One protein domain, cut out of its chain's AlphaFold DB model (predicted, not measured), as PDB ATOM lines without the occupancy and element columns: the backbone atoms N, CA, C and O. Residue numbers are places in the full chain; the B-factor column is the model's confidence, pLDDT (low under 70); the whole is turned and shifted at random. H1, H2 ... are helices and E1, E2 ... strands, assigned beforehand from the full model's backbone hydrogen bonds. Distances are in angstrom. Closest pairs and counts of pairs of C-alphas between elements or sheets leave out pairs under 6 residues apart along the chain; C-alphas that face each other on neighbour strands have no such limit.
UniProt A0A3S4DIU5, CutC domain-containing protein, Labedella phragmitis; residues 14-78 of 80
ATOM      1  N   ALA A  14     174.665 172.643 281.904       93.50
ATOM      2  CA  ALA A  14     174.186 173.832 281.210       93.50
ATOM      3  C   ALA A  14     174.972 174.027 279.911       93.50
ATOM      4  O   ALA A  14     176.198 173.974 279.909       93.50
ATOM      5  N   GLY A  15     174.275 174.271 278.808       90.69
ATOM      6  CA  GLY A  15     174.879 174.554 277.508       90.69
ATOM      7  C   GLY A  15     174.133 175.669 276.785       90.69
ATOM      8  O   GLY A  15     173.143 176.183 277.297       90.69
ATOM      9  N   ALA A  16     174.597 175.983 275.573       86.75
ATOM     10  CA  ALA A  16     174.178 177.116 274.741       86.75
ATOM     11  C   ALA A  16     174.664 178.478 275.268       86.75
ATOM     12  O   ALA A  16     174.206 178.982 276.287       86.75
ATOM     13  N   SER A  17     175.594 179.079 274.521       91.38
ATOM     14  CA  SER A  17     176.137 180.421 274.780       91.38
ATOM     15  C   SER A  17     176.805 180.606 276.151       91.38
ATOM     16  O   SER A  17     176.796 181.703 276.703       91.38
ATOM     17  N   VAL A  18     177.404 179.544 276.697       96.56
ATOM     18  CA  VAL A  18     178.288 179.659 277.864       96.56
ATOM     19  C   VAL A  18     179.607 180.301 277.435       96.56
ATOM     20  O   VAL A  18     180.275 179.798 276.527       96.56
ATOM     21  N   ASP A  19     179.990 181.376 278.118       96.75
ATOM     22  CA  ASP A  19     181.274 182.059 277.969       96.75
ATOM     23  C   ASP A  19     181.800 182.553 279.330       96.75
ATOM     24  O   ASP A  19     181.155 182.399 280.369       96.75
ATOM     25  N   ALA A  20     182.999 183.138 279.345       96.88
ATOM     26  CA  ALA A  20     183.648 183.572 280.582       96.88
ATOM     27  C   ALA A  20     182.857 184.653 281.346       96.88
ATOM     28  O   ALA A  20     182.997 184.768 282.561       96.88
ATOM     29  N   SER A  21     182.007 185.430 280.667       97.12
ATOM     30  CA  SER A  21     181.204 186.481 281.300       97.12
ATOM     31  C   SER A  21     180.020 185.933 282.098       97.12
ATOM     32  O   SER A  21     179.531 186.608 283.006       97.12
ATOM     33  N   ASN A  22     179.559 184.715 281.787       96.56
ATOM     34  CA  ASN A  22     178.356 184.130 282.381       96.56
ATOM     35  C   ASN A  22     178.568 182.769 283.065       96.56
ATOM     36  O   ASN A  22     177.690 182.344 283.818       96.56
ATOM     37  N   ALA A  23     179.720 182.116 282.880       96.81
ATOM     38  CA  ALA A  23     180.002 180.787 283.429       96.81
ATOM     39  C   ALA A  23     179.783 180.705 284.951       96.81
ATOM     40  O   ALA A  23     179.119 179.782 285.421       96.81
ATOM     41  N   ALA A  24     180.249 181.702 285.712       96.62
ATOM     42  CA  ALA A  24     180.059 181.767 287.164       96.62
ATOM     43  C   ALA A  24     178.574 181.835 287.568       96.62
ATOM     44  O   ALA A  24     178.128 181.132 288.474       96.62
ATOM     45  N   LEU A  25     177.795 182.674 286.876       96.31
ATOM     46  CA  LEU A  25     176.366 182.858 287.141       96.31
ATOM     47  C   LEU A  25     175.577 181.589 286.822       96.31
ATOM     48  O   LEU A  25     174.670 181.220 287.566       96.31
ATOM     49  N   ILE A  26     175.940 180.910 285.734       95.31
ATOM     50  CA  ILE A  26     175.332 179.644 285.332       95.31
ATOM     51  C   ILE A  26     175.685 178.545 286.336       95.31
ATOM     52  O   ILE A  26     174.786 177.847 286.797       95.31
ATOM     53  N   ALA A  27     176.951 178.426 286.744       94.44
ATOM     54  CA  ALA A  27     177.374 177.470 287.770       94.44
ATOM     55  C   ALA A  27     176.613 177.677 289.095       94.44
ATOM     56  O   ALA A  27     176.131 176.717 289.694       94.44
ATOM     57  N   ALA A  28     176.394 178.933 289.500       94.19
ATOM     58  CA  ALA A  28     175.642 179.281 290.709       94.19
ATOM     59  C   ALA A  28     174.164 178.832 290.693       94.19
ATOM     60  O   ALA A  28     173.526 178.795 291.745       94.19
ATOM     61  N   THR A  29     173.610 178.446 289.537       92.19
ATOM     62  CA  THR A  29     172.263 177.846 289.456       92.19
ATOM     63  C   THR A  29     172.200 176.415 290.003       92.19
ATOM     64  O   THR A  29     171.104 175.887 290.207       92.19
ATOM     65  N   GLY A  30     173.356 175.800 290.282       91.12
ATOM     66  CA  GLY A  30     173.463 174.438 290.803       91.12
ATOM     67  C   GLY A  30     173.495 173.360 289.720       91.12
ATOM     68  O   GLY A  30     173.081 172.235 289.985       91.12
ATOM     69  N   VAL A  31     173.934 173.707 288.505       92.38
ATOM     70  CA  VAL A  31     174.279 172.721 287.469       92.38
ATOM     71  C   VAL A  31     175.556 171.974 287.860       92.38
ATOM     72  O   VAL A  31     176.436 172.539 288.503       92.38
ATOM     73  N   ASP A  32     175.672 170.718 287.443       93.12
ATOM     74  CA  ASP A  32     176.833 169.876 287.751       93.12
ATOM     75  C   ASP A  32     178.036 170.192 286.851       93.12
ATOM     76  O   ASP A  32     179.182 169.940 287.215       93.12
ATOM     77  N   ALA A  33     177.775 170.723 285.654       93.88
ATOM     78  CA  ALA A  33     178.799 171.079 284.681       93.88
ATOM     79  C   ALA A  33     178.307 172.155 283.702       93.88
ATOM     80  O   ALA A  33     177.108 172.416 283.569       93.88
ATOM     81  N   VAL A  34     179.245 172.730 282.949       95.44
ATOM     82  CA  VAL A  34     178.957 173.613 281.814       95.44
ATOM     83  C   VAL A  34     179.526 173.037 280.518       95.44
ATOM     84  O   VAL A  34     180.594 172.428 280.507       95.44
ATOM     85  N   HIS A  35     178.811 173.244 279.416       97.00
ATOM     86  CA  HIS A  35     179.219 172.901 278.062       97.00
ATOM     87  C   HIS A  35     179.405 174.180 277.253       97.00
ATOM     88  O   HIS A  35     178.438 174.893 276.969       97.00
ATOM     89  N   ALA A  36     180.638 174.446 276.833       96.38
ATOM     90  CA  ALA A  36     180.970 175.612 276.029       96.38
ATOM     91  C   ALA A  36     181.727 175.204 274.766       96.38
ATOM     92  O   ALA A  36     182.610 174.351 274.800       96.38
ATOM     93  N   SER A  37     181.396 175.854 273.652       96.19
ATOM     94  CA  SER A  37     182.092 175.668 272.377       96.19
ATOM     95  C   SER A  37     183.407 176.451 272.303       96.19
ATOM     96  O   SER A  37     184.273 176.092 271.507       96.19
ATOM     97  N   ALA A  38     183.544 177.504 273.127       96.31
ATOM     98  CA  ALA A  38     184.722 178.371 273.237       96.31
ATOM     99  C   ALA A  38     185.283 178.787 271.862       96.31
ATOM    100  O   ALA A  38     186.481 178.700 271.605       96.31
ATOM    101  N   LYS A  39     184.387 179.173 270.946       94.06
ATOM    102  CA  LYS A  39     184.719 179.400 269.538       94.06
ATOM    103  C   LYS A  39     185.617 180.620 269.349       94.06
ATOM    104  O   LYS A  39     185.419 181.661 269.971       94.06
ATOM    105  N   ARG A  40     186.538 180.492 268.404       92.62
ATOM    106  CA  ARG A  40     187.327 181.555 267.786       92.62
ATOM    107  C   ARG A  40     187.176 181.432 266.275       92.62
ATOM    108  O   ARG A  40     187.186 180.319 265.755       92.62
ATOM    109  N   ILE A  41     187.026 182.563 265.594       91.12
ATOM    110  CA  ILE A  41     187.029 182.617 264.131       91.12
ATOM    111  C   ILE A  41     188.479 182.757 263.680       91.12
ATOM    112  O   ILE A  41     189.169 183.685 264.099       91.12
ATOM    113  N   GLU A  42     188.915 181.842 262.829       89.62
ATOM    114  CA  GLU A  42     190.197 181.895 262.142       89.62
ATOM    115  C   GLU A  42     189.950 182.318 260.698       89.62
ATOM    116  O   GLU A  42     189.129 181.718 259.999       89.62
ATOM    117  N   SER A  43     190.662 183.349 260.252       86.94
ATOM    118  CA  SER A  43     190.583 183.797 258.866       86.94
ATOM    119  C   SER A  43     191.514 182.972 257.989       86.94
ATOM    120  O   SER A  43     192.732 182.979 258.175       86.94
ATOM    121  N   GLY A  44     190.948 182.261 257.016       77.19
ATOM    122  CA  GLY A  44     191.734 181.493 256.058       77.19
ATOM    123  C   GLY A  44     192.392 182.361 254.976       77.19
ATOM    124  O   GLY A  44     192.088 183.542 254.796       77.19
ATOM    125  N   ALA A  45     193.312 181.758 254.220       72.62
ATOM    126  CA  ALA A  45     193.938 182.412 253.072       72.62
ATOM    127  C   ALA A  45     192.893 182.751 251.993       72.62
ATOM    128  O   ALA A  45     191.927 182.016 251.811       72.62
ATOM    129  N   SER A  46     193.118 183.849 251.262       68.50
ATOM    130  CA  SER A  46     192.205 184.387 250.245       68.50
ATOM    131  C   SER A  46     191.838 183.345 249.176       68.50
ATOM    132  O   SER A  46     192.522 183.206 248.163       68.50
ATOM    133  N   ALA A  47     190.739 182.627 249.390       65.44
ATOM    134  CA  ALA A  47     190.084 181.788 248.398       65.44
ATOM    135  C   ALA A  47     189.077 182.635 247.594       65.44
ATOM    136  O   ALA A  47     188.599 183.657 248.097       65.44
ATOM    137  N   PRO A  48     188.737 182.258 246.349       69.62
ATOM    138  CA  PRO A  48     187.625 182.888 245.647       69.62
ATOM    139  C   PRO A  48     186.351 182.776 246.496       69.62
ATOM    140  O   PRO A  48     186.009 181.686 246.950       69.62
ATOM    141  N   ALA A  49     185.668 183.905 246.712       71.00
ATOM    142  CA  ALA A  49     184.482 183.967 247.555       71.00
ATOM    143  C   ALA A  49     183.305 183.248 246.877       71.00
ATOM    144  O   ALA A  49     182.597 183.823 246.046       71.00
ATOM    145  N   LEU A  50     183.126 181.969 247.199       74.62
ATOM    146  CA  LEU A  50     182.040 181.134 246.703       74.62
ATOM    147  C   LEU A  50     181.125 180.797 247.876       74.62
ATOM    148  O   LEU A  50     181.543 180.180 248.850       74.62
ATOM    149  N   SER A  51     179.856 181.190 247.779       81.38
ATOM    150  CA  SER A  51     178.857 180.833 248.786       81.38
ATOM    151  C   SER A  51     178.497 179.353 248.652       81.38
ATOM    152  O   SER A  51     177.768 178.975 247.736       81.38
ATOM    153  N   LEU A  52     179.002 178.513 249.560       82.94
ATOM    154  CA  LEU A  52     178.729 177.067 249.583       82.94
ATOM    155  C   LEU A  52     177.556 176.676 250.500       82.94
ATOM    156  O   LEU A  52     177.166 175.510 250.532       82.94
ATOM    157  N   GLY A  53     177.004 177.624 251.261       81.50
ATOM    158  CA  GLY A  53     176.012 177.362 252.302       81.50
ATOM    159  C   GLY A  53     174.893 178.399 252.367       81.50
ATOM    160  O   GLY A  53     174.749 179.249 251.490       81.50
ATOM    161  N   SER A  54     174.083 178.296 253.422       80.62
ATOM    162  CA  SER A  54     172.905 179.140 253.661       80.62
ATOM    163  C   SER A  54     173.235 180.566 254.103       80.62
ATOM    164  O   SER A  54     172.390 181.449 253.967       80.62
ATOM    165  N   ASP A  55     174.437 180.805 254.624       73.94
ATOM    166  CA  ASP A  55     174.900 182.146 254.955       73.94
ATOM    167  C   ASP A  55     175.636 182.756 253.758       73.94
ATOM    168  O   ASP A  55     176.785 182.427 253.461       73.94
ATOM    169  N   ALA A  56     174.961 183.683 253.077       63.59
ATOM    170  CA  ALA A  56     175.500 184.396 251.924       63.59
ATOM    171  C   ALA A  56     176.733 185.262 252.258       63.59
ATOM    172  O   ALA A  56     177.441 185.685 251.344       63.59
ATOM    173  N   ARG A  57     176.999 185.541 253.545       63.72
ATOM    174  CA  ARG A  57     178.210 186.238 254.016       63.72
ATOM    175  C   ARG A  57     179.349 185.279 254.366       63.72
ATOM    176  O   ARG A  57     180.489 185.726 254.443       63.72
ATOM    177  N   ALA A  58     179.067 183.983 254.507       64.38
ATOM    178  CA  ALA A  58     180.038 182.945 254.852       64.38
ATOM    179  C   ALA A  58     180.771 182.353 253.636       64.38
ATOM    180  O   ALA A  58     181.473 181.358 253.768       64.38
ATOM    181  N   GLY A  59     180.647 182.950 252.445       64.94
ATOM    182  CA  GLY A  59     181.416 182.533 251.263       64.94
ATOM    183  C   GLY A  59     182.927 182.797 251.360       64.94
ATOM    184  O   GLY A  59     183.632 182.615 250.372       64.94
ATOM    185  N   GLY A  60     183.408 183.281 252.509       73.56
ATOM    186  CA  GLY A  60     184.818 183.510 252.807       73.56
ATOM    187  C   GLY A  60     185.513 182.272 253.388       73.56
ATOM    188  O   GLY A  60     184.863 181.291 253.734       73.56
ATOM    189  N   PRO A  61     186.848 182.307 253.510       79.69
ATOM    190  CA  PRO A  61     187.649 181.183 253.991       79.69
ATOM    191  C   PRO A  61     187.647 181.047 255.527       79.69
ATOM    192  O   PRO A  61     188.462 180.305 256.072       79.69
ATOM    193  N   ASP A  62     186.789 181.797 256.220       86.44
ATOM    194  CA  ASP A  62     186.732 181.833 257.676       86.44
ATOM    195  C   ASP A  62     186.162 180.522 258.223       86.44
ATOM    196  O   ASP A  62     185.179 179.979 257.712       86.44
ATOM    197  N   HIS A  63     186.761 180.023 259.298       86.44
ATOM    198  CA  HIS A  63     186.273 178.836 259.984       86.44
ATOM    199  C   HIS A  63     186.388 178.980 261.496       86.44
ATOM    200  O   HIS A  63     187.262 179.664 262.024       86.44
ATOM    201  N   GLU A  64     185.509 178.296 262.219       92.19
ATOM    202  CA  GLU A  64     185.516 178.319 263.676       92.19
ATOM    203  C   GLU A  64     186.371 177.180 264.231       92.19
ATOM    204  O   GLU A  64     186.214 176.018 263.855       92.19
ATOM    205  N   THR A  65     187.237 177.508 265.180       95.12
ATOM    206  CA  THR A  65     187.987 176.543 265.989       95.12
ATOM    207  C   THR A  65     187.708 176.767 267.468       95.12
ATOM    208  O   THR A  65     187.265 177.843 267.868       95.12
ATOM    209  N   THR A  66     187.991 175.776 268.309       96.50
ATOM    210  CA  THR A  66     188.006 175.983 269.763       96.50
ATOM    211  C   THR A  66     189.247 176.791 270.139       96.50
ATOM    212  O   THR A  66     190.369 176.364 269.880       96.50
ATOM    213  N   GLY A  67     189.047 177.972 270.721       96.56
ATOM    214  CA  GLY A  67     190.119 178.864 271.143       96.56
ATOM    215  C   GLY A  67     190.596 178.542 272.556       96.56
ATOM    216  O   GLY A  67     189.813 178.602 273.501       96.56
ATOM    217  N   GLU A  68     191.894 178.277 272.706       97.12
ATOM    218  CA  GLU A  68     192.515 177.956 273.997       97.12
ATOM    219  C   GLU A  68     192.287 179.051 275.050       97.12
ATOM    220  O   GLU A  68     191.821 178.753 276.149       97.12
ATOM    221  N   ASP A  69     192.510 180.322 274.700       96.62
ATOM    222  CA  ASP A  69     192.318 181.445 275.632       96.62
ATOM    223  C   ASP A  69     190.869 181.538 276.129       96.62
ATOM    224  O   ASP A  69     190.622 181.819 277.301       96.62
ATOM    225  N   ALA A  70     189.896 181.263 275.253       95.56
ATOM    226  CA  ALA A  70     188.484 181.256 275.622       95.56
ATOM    227  C   ALA A  70     188.164 180.079 276.553       95.56
ATOM    228  O   ALA A  70     187.444 180.251 277.536       95.56
ATOM    229  N   SER A  71     188.726 178.896 276.289       97.00
ATOM    230  CA  SER A  71     188.591 177.731 277.169       97.00
ATOM    231  C   SER A  71     189.190 177.983 278.555       97.00
ATOM    232  O   SER A  71     188.553 177.664 279.560       97.00
ATOM    233  N   ILE A  72     190.379 178.590 278.619       98.00
ATOM    234  CA  ILE A  72     191.043 178.971 279.872       98.00
ATOM    235  C   ILE A  72     190.206 180.006 280.625       98.00
ATOM    236  O   ILE A  72     189.923 179.807 281.803       98.00
ATOM    237  N   ALA A  73     189.736 181.057 279.950       97.62
ATOM    238  CA  ALA A  73     188.922 182.092 280.580       97.62
ATOM    239  C   ALA A  73     187.604 181.540 281.151       97.62
ATOM    240  O   ALA A  73     187.186 181.941 282.234       97.62
ATOM    241  N   ILE A  74     186.956 180.600 280.453       97.12
ATOM    242  CA  ILE A  74     185.743 179.933 280.952       97.12
ATOM    243  C   ILE A  74     186.059 179.091 282.187       97.12
ATOM    244  O   ILE A  74     185.330 179.172 283.171       97.12
ATOM    245  N   ARG A  75     187.141 178.303 282.151       96.44
ATOM    246  CA  ARG A  75     187.590 177.503 283.299       96.44
ATOM    247  C   ARG A  75     187.855 178.387 284.515       96.44
ATOM    248  O   ARG A  75     187.383 178.072 285.598       96.44
ATOM    249  N   ASP A  76     188.585 179.481 284.327       97.69
ATOM    250  CA  ASP A  76     189.008 180.369 285.412       97.69
ATOM    251  C   ASP A  76     187.836 181.187 285.991       97.69
ATOM    252  O   ASP A  76     187.916 181.674 287.116       97.69
ATOM    253  N   ALA A  77     186.730 181.312 285.249       96.62
ATOM    254  CA  ALA A  77     185.493 181.922 285.727       96.62
ATOM    255  C   ALA A  77     184.620 180.970 286.567       96.62
ATOM    256  O   ALA A  77     183.667 181.428 287.203       96.62
ATOM    257  N   LEU A  78     184.891 179.660 286.575       95.19
ATOM    258  CA  LEU A  78     184.130 178.720 287.397       95.19
ATOM    259  C   LEU A  78     184.561 178.818 288.871       95.19
ATOM    260  O   LEU A  78     185.753 178.931 289.158       95.19
TER     261      LEU A  78
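This is residues 14 to 78 of the 80 residues of the protein "CutC domain-containing protein" of Labedella phragmitis (UniProt A0A3S4DIU5). This model has little regular structure and is a rod, with a two-strand hairpin, E1 and E2, between helices H1 and H2 at one end and the wide loop of residues 43 to 62 at the other. The printed part has 65 residues, with the order H1, E1, E2, H2; the class is mixed, and 22 residues, under half, are in named elements. The whole is loose, with a radius of gyration of the C-alphas of 15.6 A and spans of 47 by 23 by 15 A.

H1, residues 23 to 27, begins at C-alpha 23 (180.002, 180.787, 283.429) and measures 6.1 A from first to last C-alpha. E1, residues 39 to 42, measures 9.5 A; E2, residues 63 to 66, 10.3 A. H2, residues 68 to 76, measures 12.2 A and ends at C-alpha 76 (189.008, 180.369, 285.412).

E1 and E2 form an antiparallel hairpin at 137 degrees, with N 40 and O 65 within hydrogen-bond range at 2.8 A. H1 and H2 are close but not clearly touching; their closest C-alphas, of Ala 23 and Ile 74, are 6.3 A apart. H1 and E2 are apart. In H1 and H2 every O i to N i+4 pair is within hydrogen-bond range.

The farthest C-alphas, of Gly 30 and Pro 48, are 48.1 A apart. The printed part has no cut. The links H1 to E1 and E1 to E2 are long. Residues 46 to 48 and 56 to 59 have pLDDT under 70.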